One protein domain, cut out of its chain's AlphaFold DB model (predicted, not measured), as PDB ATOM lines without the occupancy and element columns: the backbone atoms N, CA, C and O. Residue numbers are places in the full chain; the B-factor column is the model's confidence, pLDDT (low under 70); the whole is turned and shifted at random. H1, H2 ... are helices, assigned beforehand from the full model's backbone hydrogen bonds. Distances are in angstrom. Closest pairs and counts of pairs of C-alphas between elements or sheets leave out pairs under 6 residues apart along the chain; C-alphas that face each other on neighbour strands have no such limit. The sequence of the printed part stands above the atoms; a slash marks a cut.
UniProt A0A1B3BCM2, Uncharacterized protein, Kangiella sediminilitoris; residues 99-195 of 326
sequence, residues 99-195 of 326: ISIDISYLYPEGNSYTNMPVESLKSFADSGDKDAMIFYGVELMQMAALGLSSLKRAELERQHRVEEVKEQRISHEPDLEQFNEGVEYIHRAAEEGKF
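This is residues 99 to 195 of the 326 residues of an uncharacterized protein of Kangiella sediminilitoris (UniProt A0A1B3BCM2). Two long helices, H3 and H6, pack side by side and run opposite ways as the core, and H2 packs slantwise on H3 near the start of H3. At the other end of H3, a hairpin of H4 and H5 folds back, touching neither long helix clearly, while H1 and the low-confidence loop around it, residues 102 to 111, make a part of their own. The printed part has 97 residues with six named helices, in the order H1 to H6, and no named strand; its class is all helix. It is compact, with a radius of gyration of the C-alphas of 13.7 A, and spans 39 by 32 by 21 A.

H3, the longest helix, holds residues 130 to 146 and runs 23.9 A from C-alpha 130 at (-38.699, -39.926, 50.812) to C-alpha 146 at (-36.917, -18.897, 39.564). H6, residues 176 to 191, runs 22.5 A and ends at C-alpha 191 at (-47.402, -39.447, 52.875). H2, residues 118 to 126, is 12.2 A long. H4 holds residues 150 to 158 over 12.1 A, and H5 residues 162 to 171 over 14.3 A. H1 is short, residues 103 to 106, and begins at C-alpha 103 at (-31.087, -29.879, 59.549).

H3 and H6 touch at a shallow tilt of 22 degrees, opposite ways; their closest C-alphas, those of Gly 137 and Gly 182, are 3.8 A apart. H2 and H3 form a helical hairpin with a steep tilt of 43 degrees, and their closest C-alphas, of Ala 125 and Met 133, are 4.2 A apart. H2 and H6 are close but not clearly touching, the closest C-alphas, of Ala 125 and Tyr 185, being 7.6 A apart. H4 and H5 form the second helical hairpin, touching at a steep tilt of 42 degrees, with the C-alphas of Leu 156 and Val 162 closest at 6.5 A. H5 is close to H3 but not clearly touching it: the closest C-alphas, of Leu 146 and Arg 169, are 5.1 A apart and the lines stand about perpendicular, at 75 degrees. H3 and H4 are close but not clearly touching as well, with the C-alphas of Glu 139 and Ser 150 closest at 6.7 A. H1 touches no helix. The helix packing is mostly crossed, only just: 1 of 3 touching pairs is at a shallow tilt. In H3, H4, H5 and H6 every O i to N i+4 pair is within hydrogen-bond range; H2 has 3 of 5, and H1 is too short for such a pair.

The C-alphas farthest apart, those of His 160 and Glu 191, are 39.2 A apart, while the first and last printed C-alphas, of Ile 99 and Phe 195, are 5.2 A apart. The printed part has no cut. The link from H1 to H2 is long, with 11 residues; the other four are tight. The mean pLDDT of the printed part is 88.0, and residues 102 to 111 are under 70.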
ATOM      1  N   ILE A  99     -39.667 -35.915  60.538       90.81
ATOM      2  CA  ILE A  99     -40.784 -35.317  59.785       90.81
ATOM      3  C   ILE A  99     -40.355 -34.283  58.744       90.81
ATOM      4  O   ILE A  99     -41.188 -33.884  57.928       90.81
ATOM      5  N   SER A 100     -39.111 -33.804  58.776       86.19
ATOM      6  CA  SER A 100     -38.583 -32.799  57.850       86.19
ATOM      7  C   SER A 100     -37.361 -33.296  57.078       86.19
ATOM      8  O   SER A 100     -36.937 -34.445  57.173       86.19
ATOM      9  N   ILE A 101     -36.798 -32.400  56.274       76.81
ATOM     10  CA  ILE A 101     -35.393 -32.439  55.865       76.81
ATOM     11  C   ILE A 101     -34.571 -32.336  57.165       76.81
ATOM     12  O   ILE A 101     -34.787 -31.391  57.928       76.81
ATOM     13  N   ASP A 102     -33.703 -33.305  57.463       67.19
ATOM     14  CA  ASP A 102     -32.741 -33.219  58.572       67.19
ATOM     15  C   ASP A 102     -31.932 -31.915  58.436       67.19
ATOM     16  O   ASP A 102     -31.460 -31.553  57.360       67.19
ATOM     17  N   ILE A 103     -31.792 -31.166  59.529       57.59
ATOM     18  CA  ILE A 103     -31.087 -29.879  59.549       57.59
ATOM     19  C   ILE A 103     -29.592 -30.066  59.248       57.59
ATOM     20  O   ILE A 103     -28.956 -29.146  58.724       57.59
ATOM     21  N   SER A 104     -29.036 -31.258  59.496       54.00
ATOM     22  CA  SER A 104     -27.693 -31.636  59.042       54.00
ATOM     23  C   SER A 104     -27.527 -31.475  57.520       54.00
ATOM     24  O   SER A 104     -26.420 -31.218  57.042       54.00
ATOM     25  N   TYR A 105     -28.630 -31.489  56.762       56.81
ATOM     26  CA  TYR A 105     -28.662 -31.263  55.320       56.81
ATOM     27  C   TYR A 105     -28.448 -29.800  54.901       56.81
ATOM     28  O   TYR A 105     -28.169 -29.538  53.735       56.81
ATOM     29  N   LEU A 106     -28.518 -28.828  55.817       53.03
ATOM     30  CA  LEU A 106     -28.122 -27.444  55.517       53.03
ATOM     31  C   LEU A 106     -26.596 -27.274  55.422       53.03
ATOM     32  O   LEU A 106     -26.121 -26.211  55.018       53.03
ATOM     33  N   TYR A 107     -25.826 -28.313  55.768       56.94
ATOM     34  CA  TYR A 107     -24.374 -28.330  55.657       56.94
ATOM     35  C   TYR A 107     -23.933 -29.170  54.444       56.94
ATOM     36  O   TYR A 107     -24.345 -30.324  54.318       56.94
ATOM     37  N   PRO A 108     -23.054 -28.643  53.565       52.56
ATOM     38  CA  PRO A 108     -22.618 -29.337  52.346       52.56
ATOM     39  C   PRO A 108     -21.967 -30.704  52.584       52.56
ATOM     40  O   PRO A 108     -21.932 -31.526  51.674       52.56
ATOM     41  N   GLU A 109     -21.430 -30.932  53.783       57.56
ATOM     42  CA  GLU A 109     -20.711 -32.152  54.160       57.56
ATOM     43  C   GLU A 109     -21.640 -33.252  54.714       57.56
ATOM     44  O   GLU A 109     -21.198 -34.383  54.898       57.56
ATOM     45  N   GLY A 110     -22.917 -32.940  54.975       54.47
ATOM     46  CA  GLY A 110     -23.838 -33.816  55.709       54.47
ATOM     47  C   GLY A 110     -24.629 -34.830  54.873       54.47
ATOM     48  O   GLY A 110     -25.067 -35.834  55.426       54.47
ATOM     49  N   ASN A 111     -24.830 -34.617  53.563       64.00
ATOM     50  CA  ASN A 111     -25.599 -35.547  52.715       64.00
ATOM     51  C   ASN A 111     -25.231 -35.455  51.219       64.00
ATOM     52  O   ASN A 111     -24.918 -34.394  50.686       64.00
ATOM     53  N   SER A 112     -25.320 -36.599  50.542       70.75
ATOM     54  CA  SER A 112     -25.186 -36.799  49.099       70.75
ATOM     55  C   SER A 112     -26.194 -36.037  48.224       70.75
ATOM     56  O   SER A 112     -25.826 -35.661  47.115       70.75
ATOM     57  N   TYR A 113     -27.426 -35.775  48.683       83.25
ATOM     58  CA  TYR A 113     -28.482 -35.221  47.819       83.25
ATOM     59  C   TYR A 113     -28.325 -33.729  47.498       83.25
ATOM     60  O   TYR A 113     -28.577 -33.316  46.371       83.25
ATOM     61  N   THR A 114     -27.839 -32.913  48.433       75.56
ATOM     62  CA  THR A 114     -27.716 -31.453  48.241       75.56
ATOM     63  C   THR A 114     -26.718 -31.058  47.161       75.56
ATOM     64  O   THR A 114     -26.841 -29.982  46.584       75.56
ATOM     65  N   ASN A 115     -25.742 -31.924  46.878       78.94
ATOM     66  CA  ASN A 115     -24.716 -31.717  45.857       78.94
ATOM     67  C   ASN A 115     -24.951 -32.554  44.593       78.94
ATOM     68  O   ASN A 115     -24.120 -32.547  43.682       78.94
ATOM     69  N   MET A 116     -26.055 -33.297  44.539       86.19
ATOM     70  CA  MET A 116     -26.348 -34.204  43.443       86.19
ATOM     71  C   MET A 116     -27.035 -33.459  42.288       86.19
ATOM     72  O   MET A 116     -27.951 -32.675  42.532       86.19
ATOM     73  N   PRO A 117     -26.639 -33.704  41.024       87.62
ATOM     74  CA  PRO A 117     -27.383 -33.207  39.870       87.62
ATOM     75  C   PRO A 117     -28.856 -33.625  39.925       87.62
ATOM     76  O   PRO A 117     -29.177 -34.730  40.371       87.62
ATOM     77  N   VAL A 118     -29.744 -32.759  39.440       88.25
ATOM     78  CA  VAL A 118     -31.200 -32.955  39.496       88.25
ATOM     79  C   VAL A 118     -31.624 -34.264  38.819       88.25
ATOM     80  O   VAL A 118     -32.485 -34.979  39.327       88.25
ATOM     81  N   GLU A 119     -30.975 -34.632  37.717       87.94
ATOM     82  CA  GLU A 119     -31.250 -35.863  36.972       87.94
ATOM     83  C   GLU A 119     -30.947 -37.114  37.803       87.94
ATOM     84  O   GLU A 119     -31.675 -38.105  37.741       87.94
ATOM     85  N   SER A 120     -29.892 -37.061  38.617       90.31
ATOM     86  CA  SER A 120     -29.542 -38.145  39.529       90.31
ATOM     87  C   SER A 120     -30.511 -38.197  40.713       90.31
ATOM     88  O   SER A 120     -30.958 -39.288  41.070       90.31
ATOM     89  N   LEU A 121     -30.909 -37.040  41.268       91.12
ATOM     90  CA  LEU A 121     -31.913 -36.954  42.339       91.12
ATOM     91  C   LEU A 121     -33.241 -37.595  41.936       91.12
ATOM     92  O   LEU A 121     -33.833 -38.325  42.733       91.12
ATOM     93  N   LYS A 122     -33.666 -37.390  40.684       95.25
ATOM     94  CA  LYS A 122     -34.886 -37.986  40.133       95.25
ATOM     95  C   LYS A 122     -34.917 -39.502  40.309       95.25
ATOM     96  O   LYS A 122     -35.929 -40.045  40.732       95.25
ATOM     97  N   SER A 123     -33.810 -40.190  40.023       94.81
ATOM     98  CA  SER A 123     -33.761 -41.652  40.121       94.81
ATOM     99  C   SER A 123     -34.000 -42.150  41.548       94.81
ATOM    100  O   SER A 123     -34.669 -43.166  41.732       94.81
ATOM    101  N   PHE A 124     -33.464 -41.458  42.556       94.88
ATOM    102  CA  PHE A 124     -33.691 -41.813  43.959       94.88
ATOM    103  C   PHE A 124     -35.120 -41.474  44.386       94.88
ATOM    104  O   PHE A 124     -35.794 -42.309  44.993       94.88
ATOM    105  N   ALA A 125     -35.621 -40.304  43.989       96.38
ATOM    106  CA  ALA A 125     -36.995 -39.897  44.252       96.38
ATOM    107  C   ALA A 125     -38.014 -40.885  43.645       96.38
ATOM    108  O   ALA A 125     -38.955 -41.303  44.318       96.38
ATOM    109  N   ASP A 126     -37.790 -41.330  42.407       96.75
ATOM    110  CA  ASP A 126     -38.626 -42.322  41.717       96.75
ATOM    111  C   ASP A 126     -38.563 -43.710  42.361       96.75
ATOM    112  O   ASP A 126     -39.519 -44.479  42.265       96.75
ATOM    113  N   SER A 127     -37.461 -44.030  43.044       95.38
ATOM    114  CA  SER A 127     -37.283 -45.311  43.735       95.38
ATOM    115  C   SER A 127     -38.026 -45.415  45.071       95.38
ATOM    116  O   SER A 127     -38.050 -46.493  45.664       95.38
ATOM    117  N   GLY A 128     -38.643 -44.329  45.550       93.94
ATOM    118  CA  GLY A 128     -39.354 -44.328  46.829       93.94
ATOM    119  C   GLY A 128     -38.595 -43.679  47.989       93.94
ATOM    120  O   GLY A 128     -39.123 -43.652  49.099       93.94
ATOM    121  N   ASP A 129     -37.380 -43.162  47.777       94.44
ATOM    122  CA  ASP A 129     -36.634 -42.486  48.843       94.44
ATOM    123  C   ASP A 129     -37.301 -41.145  49.177       94.44
ATOM    124  O   ASP A 129     -37.253 -40.186  48.406       94.44
ATOM    125  N   LYS A 130     -37.934 -41.087  50.351       94.12
ATOM    126  CA  LYS A 130     -38.699 -39.926  50.812       94.12
ATOM    127  C   LYS A 130     -37.856 -38.665  51.000       94.12
ATOM    128  O   LYS A 130     -38.386 -37.578  50.809       94.12
ATOM    129  N   ASP A 131     -36.574 -38.776  51.346       91.81
ATOM    130  CA  ASP A 131     -35.702 -37.604  51.452       91.81
ATOM    131  C   ASP A 131     -35.332 -37.108  50.049       91.81
ATOM    132  O   ASP A 131     -35.447 -35.913  49.767       91.81
ATOM    133  N   ALA A 132     -34.993 -38.021  49.133       93.44
ATOM    134  CA  ALA A 132     -34.729 -37.675  47.737       93.44
ATOM    135  C   ALA A 132     -35.952 -37.055  47.045       93.44
ATOM    136  O   ALA A 132     -35.796 -36.101  46.285       93.44
ATOM    137  N   MET A 133     -37.165 -37.540  47.336       96.00
ATOM    138  CA  MET A 133     -38.410 -36.931  46.857       96.00
ATOM    139  C   MET A 133     -38.528 -35.470  47.285       96.00
ATOM    140  O   MET A 133     -38.923 -34.636  46.473       96.00
ATOM    141  N   ILE A 134     -38.166 -35.139  48.529       94.25
ATOM    142  CA  ILE A 134     -38.222 -33.750  48.985       94.25
ATOM    143  C   ILE A 134     -37.201 -32.899  48.241       94.25
ATOM    144  O   ILE A 134     -37.566 -31.854  47.710       94.25
ATOM    145  N   PHE A 135     -35.942 -33.340  48.171       92.38
ATOM    146  CA  PHE A 135     -34.899 -32.589  47.468       92.38
ATOM    147  C   PHE A 135     -35.250 -32.377  46.001       92.38
ATOM    148  O   PHE A 135     -35.198 -31.253  45.513       92.38
ATOM    149  N   TYR A 136     -35.666 -33.438  45.313       95.38
ATOM    150  CA  TYR A 136     -36.067 -33.353  43.918       95.38
ATOM    151  C   TYR A 136     -37.285 -32.437  43.733       95.38
ATOM    152  O   TYR A 136     -37.253 -31.548  42.887       95.38
ATOM    153  N   GLY A 137     -38.319 -32.572  44.571       96.62
ATOM    154  CA  GLY A 137     -39.509 -31.722  44.512       96.62
ATOM    155  C   GLY A 137     -39.209 -30.240  44.760       96.62
ATOM    156  O   GLY A 137     -39.727 -29.375  44.053       96.62
ATOM    157  N   VAL A 138     -38.326 -29.936  45.716       94.50
ATOM    158  CA  VAL A 138     -37.839 -28.573  45.980       94.50
ATOM    159  C   VAL A 138     -37.052 -28.024  44.792       94.50
ATOM    160  O   VAL A 138     -37.295 -26.888  44.388       94.50
ATOM    161  N   GLU A 139     -36.148 -28.810  44.201       94.25
ATOM    162  CA  GLU A 139     -35.393 -28.386  43.018       94.25
ATOM    163  C   GLU A 139     -36.315 -28.098  41.829       94.25
ATOM    164  O   GLU A 139     -36.154 -27.063  41.183       94.25
ATOM    165  N   LEU A 140     -37.320 -28.947  41.579       97.06
ATOM    166  CA  LEU A 140     -38.323 -28.711  40.539       97.06
ATOM    167  C   LEU A 140     -39.101 -27.417  40.789       97.06
ATOM    168  O   LEU A 140     -39.135 -26.559  39.910       97.06
ATOM    169  N   MET A 141     -39.657 -27.218  41.991       97.38
ATOM    170  CA  MET A 141     -40.386 -25.987  42.328       97.38
ATOM    171  C   MET A 141     -39.498 -24.740  42.222       97.38
ATOM    172  O   MET A 141     -39.960 -23.684  41.781       97.38
ATOM    173  N   GLN A 142     -38.224 -24.834  42.611       94.50
ATOM    174  CA  GLN A 142     -37.295 -23.711  42.545       94.50
ATOM    175  C   GLN A 142     -36.908 -23.371  41.104       94.50
ATOM    176  O   GLN A 142     -36.958 -22.198  40.731       94.50
ATOM    177  N   MET A 143     -36.546 -24.365  40.289       95.00
ATOM    178  CA  MET A 143     -36.255 -24.160  38.868       95.00
ATOM    179  C   MET A 143     -37.480 -23.623  38.136       95.00
ATOM    180  O   MET A 143     -37.369 -22.640  37.411       95.00
ATOM    181  N   ALA A 144     -38.652 -24.182  38.411       96.81
ATOM    182  CA  ALA A 144     -39.905 -23.747  37.827       96.81
ATOM    183  C   ALA A 144     -40.254 -22.299  38.190       96.81
ATOM    184  O   ALA A 144     -40.669 -21.534  37.325       96.81
ATOM    185  N   ALA A 145     -40.062 -21.886  39.448       95.44
ATOM    186  CA  ALA A 145     -40.407 -20.536  39.892       95.44
ATOM    187  C   ALA A 145     -39.333 -19.483  39.570       95.44
ATOM    188  O   ALA A 145     -39.673 -18.324  39.340       95.44
ATOM    189  N   LEU A 146     -38.045 -19.843  39.604       92.62
ATOM    190  CA  LEU A 146     -36.917 -18.897  39.564       92.62
ATOM    191  C   LEU A 146     -35.958 -19.097  38.382       92.62
ATOM    192  O   LEU A 146     -35.069 -18.269  38.192       92.62
ATOM    193  N   GLY A 147     -36.096 -20.187  37.629       91.88
ATOM    194  CA  GLY A 147     -35.239 -20.534  36.492       91.88
ATOM    195  C   GLY A 147     -33.881 -21.105  36.879       91.88
ATOM    196  O   GLY A 147     -32.994 -21.190  36.033       91.88
ATOM    197  N   LEU A 148     -33.677 -21.443  38.157       90.31
ATOM    198  CA  LEU A 148     -32.377 -21.790  38.729       90.31
ATOM    199  C   LEU A 148     -32.487 -22.905  39.774       90.31
ATOM    200  O   LEU A 148     -33.211 -22.770  40.763       90.31
ATOM    201  N   SER A 149     -31.677 -23.952  39.612       88.81
ATOM    202  CA  SER A 149     -31.468 -24.966  40.651       88.81
ATOM    203  C   SER A 149     -30.677 -24.393  41.831       88.81
ATOM    204  O   SER A 149     -29.944 -23.403  41.690       88.81
ATOM    205  N   SER A 150     -30.796 -25.002  43.012       85.44
ATOM    206  CA  SER A 150     -30.080 -24.530  44.209       85.44
ATOM    207  C   SER A 150     -28.580 -24.666  44.039       85.44
ATOM    208  O   SER A 150     -27.836 -23.760  44.412       85.44
ATOM    209  N   LEU A 151     -28.145 -25.756  43.402       82.12
ATOM    210  CA  LEU A 151     -26.744 -25.983  43.072       82.12
ATOM    211  C   LEU A 151     -26.197 -24.894  42.160       82.12
ATOM    212  O   LEU A 151     -25.135 -24.335  42.451       82.12
ATOM    213  N   LYS A 152     -26.931 -24.541  41.097       82.75
ATOM    214  CA  LYS A 152     -26.474 -23.507  40.170       82.75
ATOM    215  C   LYS A 152     -26.425 -22.139  40.837       82.75
ATOM    216  O   LYS A 152     -25.445 -21.414  40.675       82.75
ATOM    217  N   ARG A 153     -27.441 -21.804  41.637       82.38
ATOM    218  CA  ARG A 153     -27.462 -20.572  42.434       82.38
ATOM    219  C   ARG A 153     -26.257 -20.497  43.373       82.38
ATOM    220  O   ARG A 153     -25.524 -19.513  43.335       82.38
ATOM    221  N   ALA A 154     -26.012 -21.546  44.157       83.88
ATOM    222  CA  ALA A 154     -24.898 -21.601  45.100       83.88
ATOM    223  C   ALA A 154     -23.526 -21.561  44.401       83.88
ATOM    224  O   ALA A 154     -22.559 -21.030  44.943       83.88
ATOM    225  N   GLU A 155     -23.405 -22.133  43.202       84.69
ATOM    226  CA  GLU A 155     -22.205 -22.019  42.369       84.69
ATOM    227  C   GLU A 155     -21.958 -20.565  41.936       84.69
ATOM    228  O   GLU A 155     -20.874 -20.028  42.169       84.69
ATOM    229  N   LEU A 156     -22.968 -19.909  41.355       83.62
ATOM    230  CA  LEU A 156     -22.865 -18.528  40.876       83.62
ATOM    231  C   LEU A 156     -22.597 -17.543  42.019       83.62
ATOM    232  O   LEU A 156     -21.754 -16.658  41.887       83.62
ATOM    233  N   GLU A 157     -23.254 -17.714  43.168       83.31
ATOM    234  CA  GLU A 157     -23.024 -16.890  44.359       83.31
ATOM    235  C   GLU A 157     -21.588 -17.039  44.887       83.31
ATOM    236  O   GLU A 157     -20.935 -16.031  45.167       83.31
ATOM    237  N   ARG A 158     -21.049 -18.269  44.939       86.19
ATOM    238  CA  ARG A 158     -19.642 -18.526  45.306       86.19
ATOM    239  C   ARG A 158     -18.650 -17.915  44.319       86.19
ATOM    240  O   ARG A 158     -17.567 -17.507  44.722       86.19
ATOM    241  N   GLN A 159     -19.020 -17.820  43.045       89.81
ATOM    242  CA  GLN A 159     -18.235 -17.139  42.012       89.81
ATOM    243  C   GLN A 159     -18.412 -15.607  42.033       89.81
ATOM    244  O   GLN A 159     -17.887 -14.927  41.155       89.81
ATOM    245  N   HIS A 160     -19.145 -15.047  43.005       86.69
ATOM    246  CA  HIS A 160     -19.511 -13.627  43.083       86.69
ATOM    247  C   HIS A 160     -20.326 -13.114  41.875       86.69
ATOM    248  O   HIS A 160     -20.349 -11.918  41.591       86.69
ATOM    249  N   ARG A 161     -21.059 -14.001  41.190       89.31
ATOM    250  CA  ARG A 161     -21.883 -13.721  39.996       89.31
ATOM    251  C   ARG A 161     -23.357 -13.515  40.357       89.31
ATOM    252  O   ARG A 161     -24.264 -14.038  39.717       89.31
ATOM    253  N   VAL A 162     -23.607 -12.741  41.413       87.19
ATOM    254  CA  VAL A 162     -24.963 -12.502  41.946       87.19
ATOM    255  C   VAL A 162     -25.854 -11.755  40.945       87.19
ATOM    256  O   VAL A 162     -27.065 -11.961  40.926       87.19
ATOM    257  N   GLU A 163     -25.276 -10.907  40.092       91.12
ATOM    258  CA  GLU A 163     -26.042 -10.213  39.050       91.12
ATOM    259  C   GLU A 163     -26.582 -11.173  37.987       91.12
ATOM    260  O   GLU A 163     -27.705 -10.986  37.538       91.12
ATOM    261  N   GLU A 164     -25.873 -12.260  37.672       90.81
ATOM    262  CA  GLU A 164     -26.386 -13.278  36.746       90.81
ATOM    263  C   GLU A 164     -27.547 -14.066  37.350       90.81
ATOM    264  O   GLU A 164     -28.530 -14.347  36.672       90.81
ATOM    265  N   VAL A 165     -27.486 -14.363  38.654       87.75
ATOM    266  CA  VAL A 165     -28.614 -14.968  39.383       87.75
ATOM    267  C   VAL A 165     -29.846 -14.067  39.301       87.75
ATOM    268  O   VAL A 165     -30.963 -14.539  39.080       87.75
ATOM    269  N   LYS A 166     -29.658 -12.753  39.479       88.12
ATOM    270  CA  LYS A 166     -30.746 -11.778  39.355       88.12
ATOM    271  C   LYS A 166     -31.264 -11.698  37.926       88.12
ATOM    272  O   LYS A 166     -32.478 -11.693  37.759       88.12
ATOM    273  N   GLU A 167     -30.380 -11.627  36.935       89.06
ATOM    274  CA  GLU A 167     -30.742 -11.552  35.521       89.06
ATOM    275  C   GLU A 167     -31.552 -12.775  35.108       89.06
ATOM    276  O   GLU A 167     -32.653 -12.613  34.598       89.06
ATOM    277  N   GLN A 168     -31.085 -13.980  35.442       86.94
ATOM    278  CA  GLN A 168     -31.783 -15.220  35.123       86.94
ATOM    279  C   GLN A 168     -33.168 -15.277  35.772       86.94
ATOM    280  O   GLN A 168     -34.154 -15.586  35.108       86.94
ATOM    281  N   ARG A 169     -33.287 -14.865  37.039       87.12
ATOM    282  CA  ARG A 169     -34.591 -14.733  37.703       87.12
ATOM    283  C   ARG A 169     -35.493 -13.702  37.009       87.12
ATOM    284  O   ARG A 169     -36.692 -13.917  36.886       87.12
ATOM    285  N   ILE A 170     -34.926 -12.580  36.557       86.50
ATOM    286  CA  ILE A 170     -35.625 -11.499  35.836       86.50
ATOM    287  C   ILE A 170     -35.828 -11.830  34.349       86.50
ATOM    288  O   ILE A 170     -36.593 -11.142  33.679       86.50
ATOM    289  N   SER A 171     -35.293 -12.915  33.803       89.06
ATOM    290  CA  SER A 171     -35.621 -13.394  32.450       89.06
ATOM    291  C   SER A 171     -36.511 -14.637  32.449       89.06
ATOM    292  O   SER A 171     -37.152 -14.909  31.443       89.06
ATOM    293  N   HIS A 172     -36.586 -15.362  33.569       93.38
ATOM    294  CA  HIS A 172     -37.357 -16.598  33.691       93.38
ATOM    295  C   HIS A 172     -38.872 -16.367  33.730       93.38
ATOM    296  O   HIS A 172     -39.365 -15.509  34.473       93.38
ATOM    297  N   GLU A 173     -39.605 -17.154  32.952       94.25
ATOM    298  CA  GLU A 173     -41.062 -17.243  33.008       94.25
ATOM    299  C   GLU A 173     -41.449 -18.474  33.837       94.25
ATOM    300  O   GLU A 173     -40.932 -19.556  33.558       94.25
ATOM    301  N   PRO A 174     -42.308 -18.338  34.864       95.56
ATOM    302  CA  PRO A 174     -42.650 -19.473  35.704       95.56
ATOM    303  C   PRO A 174     -43.274 -20.650  34.937       95.56
ATOM    304  O   PRO A 174     -44.245 -20.468  34.206       95.56
ATOM    305  N   ASP A 175     -42.765 -21.859  35.180       96.81
ATOM    306  CA  ASP A 175     -43.284 -23.110  34.611       96.81
ATOM    307  C   ASP A 175     -44.250 -23.778  35.599       96.81
ATOM    308  O   ASP A 175     -43.839 -24.386  36.585       96.81
ATOM    309  N   LEU A 176     -45.560 -23.650  35.376       96.94
ATOM    310  CA  LEU A 176     -46.549 -24.209  36.304       96.94
ATOM    311  C   LEU A 176     -46.621 -25.737  36.272       96.94
ATOM    312  O   LEU A 176     -47.006 -26.336  37.274       96.94
ATOM    313  N   GLU A 177     -46.288 -26.365  35.146       98.06
ATOM    314  CA  GLU A 177     -46.338 -27.820  35.010       98.06
ATOM    315  C   GLU A 177     -45.222 -28.444  35.847       98.06
ATOM    316  O   GLU A 177     -45.503 -29.224  36.759       98.06
ATOM    317  N   GLN A 178     -43.983 -27.987  35.643       97.88
ATOM    318  CA  GLN A 178     -42.838 -28.428  36.438       97.88
ATOM    319  C   GLN A 178     -43.003 -28.075  37.924       97.88
ATOM    320  O   GLN A 178     -42.621 -28.851  38.803       97.88
ATOM    321  N   PHE A 179     -43.592 -26.913  38.229       98.38
ATOM    322  CA  PHE A 179     -43.864 -26.533  39.611       98.38
ATOM    323  C   PHE A 179     -44.784 -27.551  40.297       98.38
ATOM    324  O   PHE A 179     -44.496 -27.995  41.409       98.38
ATOM    325  N   ASN A 180     -45.874 -27.940  39.630       98.25
ATOM    326  CA  ASN A 180     -46.835 -28.899  40.169       98.25
ATOM    327  C   ASN A 180     -46.255 -30.316  40.253       98.25
ATOM    328  O   ASN A 180     -46.517 -30.998  41.240       98.25
ATOM    329  N   GLU A 181     -45.405 -30.729  39.305       98.25
ATOM    330  CA  GLU A 181     -44.642 -31.980  39.426       98.25
ATOM    331  C   GLU A 181     -43.825 -31.983  40.730       98.25
ATOM    332  O   GLU A 181     -43.871 -32.937  41.509       98.25
ATOM    333  N   GLY A 182     -43.145 -30.873  41.040       98.19
ATOM    334  CA  GLY A 182     -42.418 -30.720  42.299       98.19
ATOM    335  C   GLY A 182     -43.312 -30.862  43.537       98.19
ATOM    336  O   GLY A 182     -42.949 -31.562  44.486       98.19
ATOM    337  N   VAL A 183     -44.510 -30.269  43.512       98.31
ATOM    338  CA  VAL A 183     -45.511 -30.402  44.587       98.31
ATOM    339  C   VAL A 183     -45.933 -31.863  44.790       98.31
ATOM    340  O   VAL A 183     -46.058 -32.305  45.935       98.31
ATOM    341  N   GLU A 184     -46.108 -32.636  43.717       98.00
ATOM    342  CA  GLU A 184     -46.481 -34.055  43.798       98.00
ATOM    343  C   GLU A 184     -45.402 -34.914  44.471       98.00
ATOM    344  O   GLU A 184     -45.724 -35.790  45.280       98.00
ATOM    345  N   TYR A 185     -44.115 -34.666  44.198       98.12
ATOM    346  CA  TYR A 185     -43.028 -35.346  44.916       98.12
ATOM    347  C   TYR A 185     -43.043 -35.026  46.412       98.12
ATOM    348  O   TYR A 185     -42.908 -35.936  47.233       98.12
ATOM    349  N   ILE A 186     -43.280 -33.764  46.781       97.38
ATOM    350  CA  ILE A 186     -43.392 -33.376  48.192       97.38
ATOM    351  C   ILE A 186     -44.586 -34.058  48.860       97.38
ATOM    352  O   ILE A 186     -44.463 -34.545  49.984       97.38
ATOM    353  N   HIS A 187     -45.727 -34.138  48.173       96.69
ATOM    354  CA  HIS A 187     -46.911 -34.814  48.696       96.69
ATOM    355  C   HIS A 187     -46.638 -36.297  48.967       96.69
ATOM    356  O   HIS A 187     -46.935 -36.791  50.055       96.69
ATOM    357  N   ARG A 188     -45.993 -36.995  48.023       96.62
ATOM    358  CA  ARG A 188     -45.591 -38.398  48.204       96.62
ATOM    359  C   ARG A 188     -44.625 -38.577  49.374       96.62
ATOM    360  O   ARG A 188     -44.822 -39.482  50.178       96.62
ATOM    361  N   ALA A 189     -43.635 -37.698  49.526       96.75
ATOM    362  CA  ALA A 189     -42.725 -37.745  50.669       96.75
ATOM    363  C   ALA A 189     -43.456 -37.542  52.007       96.75
ATOM    364  O   ALA A 189     -43.181 -38.239  52.989       96.75
ATOM    365  N   ALA A 190     -44.401 -36.599  52.047       96.50
ATOM    366  CA  ALA A 190     -45.199 -36.317  53.233       96.50
ATOM    367  C   ALA A 190     -46.079 -37.509  53.621       96.50
ATOM    368  O   ALA A 190     -46.150 -37.848  54.803       96.50
ATOM    369  N   GLU A 191     -46.684 -38.191  52.643       95.31
ATOM    370  CA  GLU A 191     -47.402 -39.447  52.875       95.31
ATOM    371  C   GLU A 191     -46.493 -40.496  53.532       95.31
ATOM    372  O   GLU A 191     -46.934 -41.172  54.450       95.31
ATOM    373  N   GLU A 192     -45.205 -40.564  53.182       95.38
ATOM    374  CA  GLU A 192     -44.217 -41.469  53.804       95.38
ATOM    375  C   GLU A 192     -43.636 -40.977  55.149       95.38
ATOM    376  O   GLU A 192     -42.639 -41.504  55.661       95.38
ATOM    377  N   GLY A 193     -44.258 -39.966  55.757       94.06
ATOM    378  CA  GLY A 193     -43.933 -39.503  57.105       94.06
ATOM    379  C   GLY A 193     -43.210 -38.163  57.176       94.06
ATOM    380  O   GLY A 193     -42.988 -37.660  58.276       94.06
ATOM    381  N   LYS A 194     -42.858 -37.550  56.040       94.88
ATOM    382  CA  LYS A 194     -42.156 -36.256  56.005       94.88
ATOM    383  C   LYS A 194     -43.127 -35.073  56.043       94.88
ATOM    384  O   LYS A 194     -43.142 -34.213  55.166       94.88
ATOM    385  N   PHE A 195     -43.983 -35.040  57.061       92.94
ATOM    386  CA  PHE A 195     -45.121 -34.116  57.159       92.94
ATOM    387  C   PHE A 195     -44.740 -32.629  57.112       92.94
ATOM    388  O   PHE A 195     -45.527 -31.798  56.655       92.94
TER     389      PHE A 195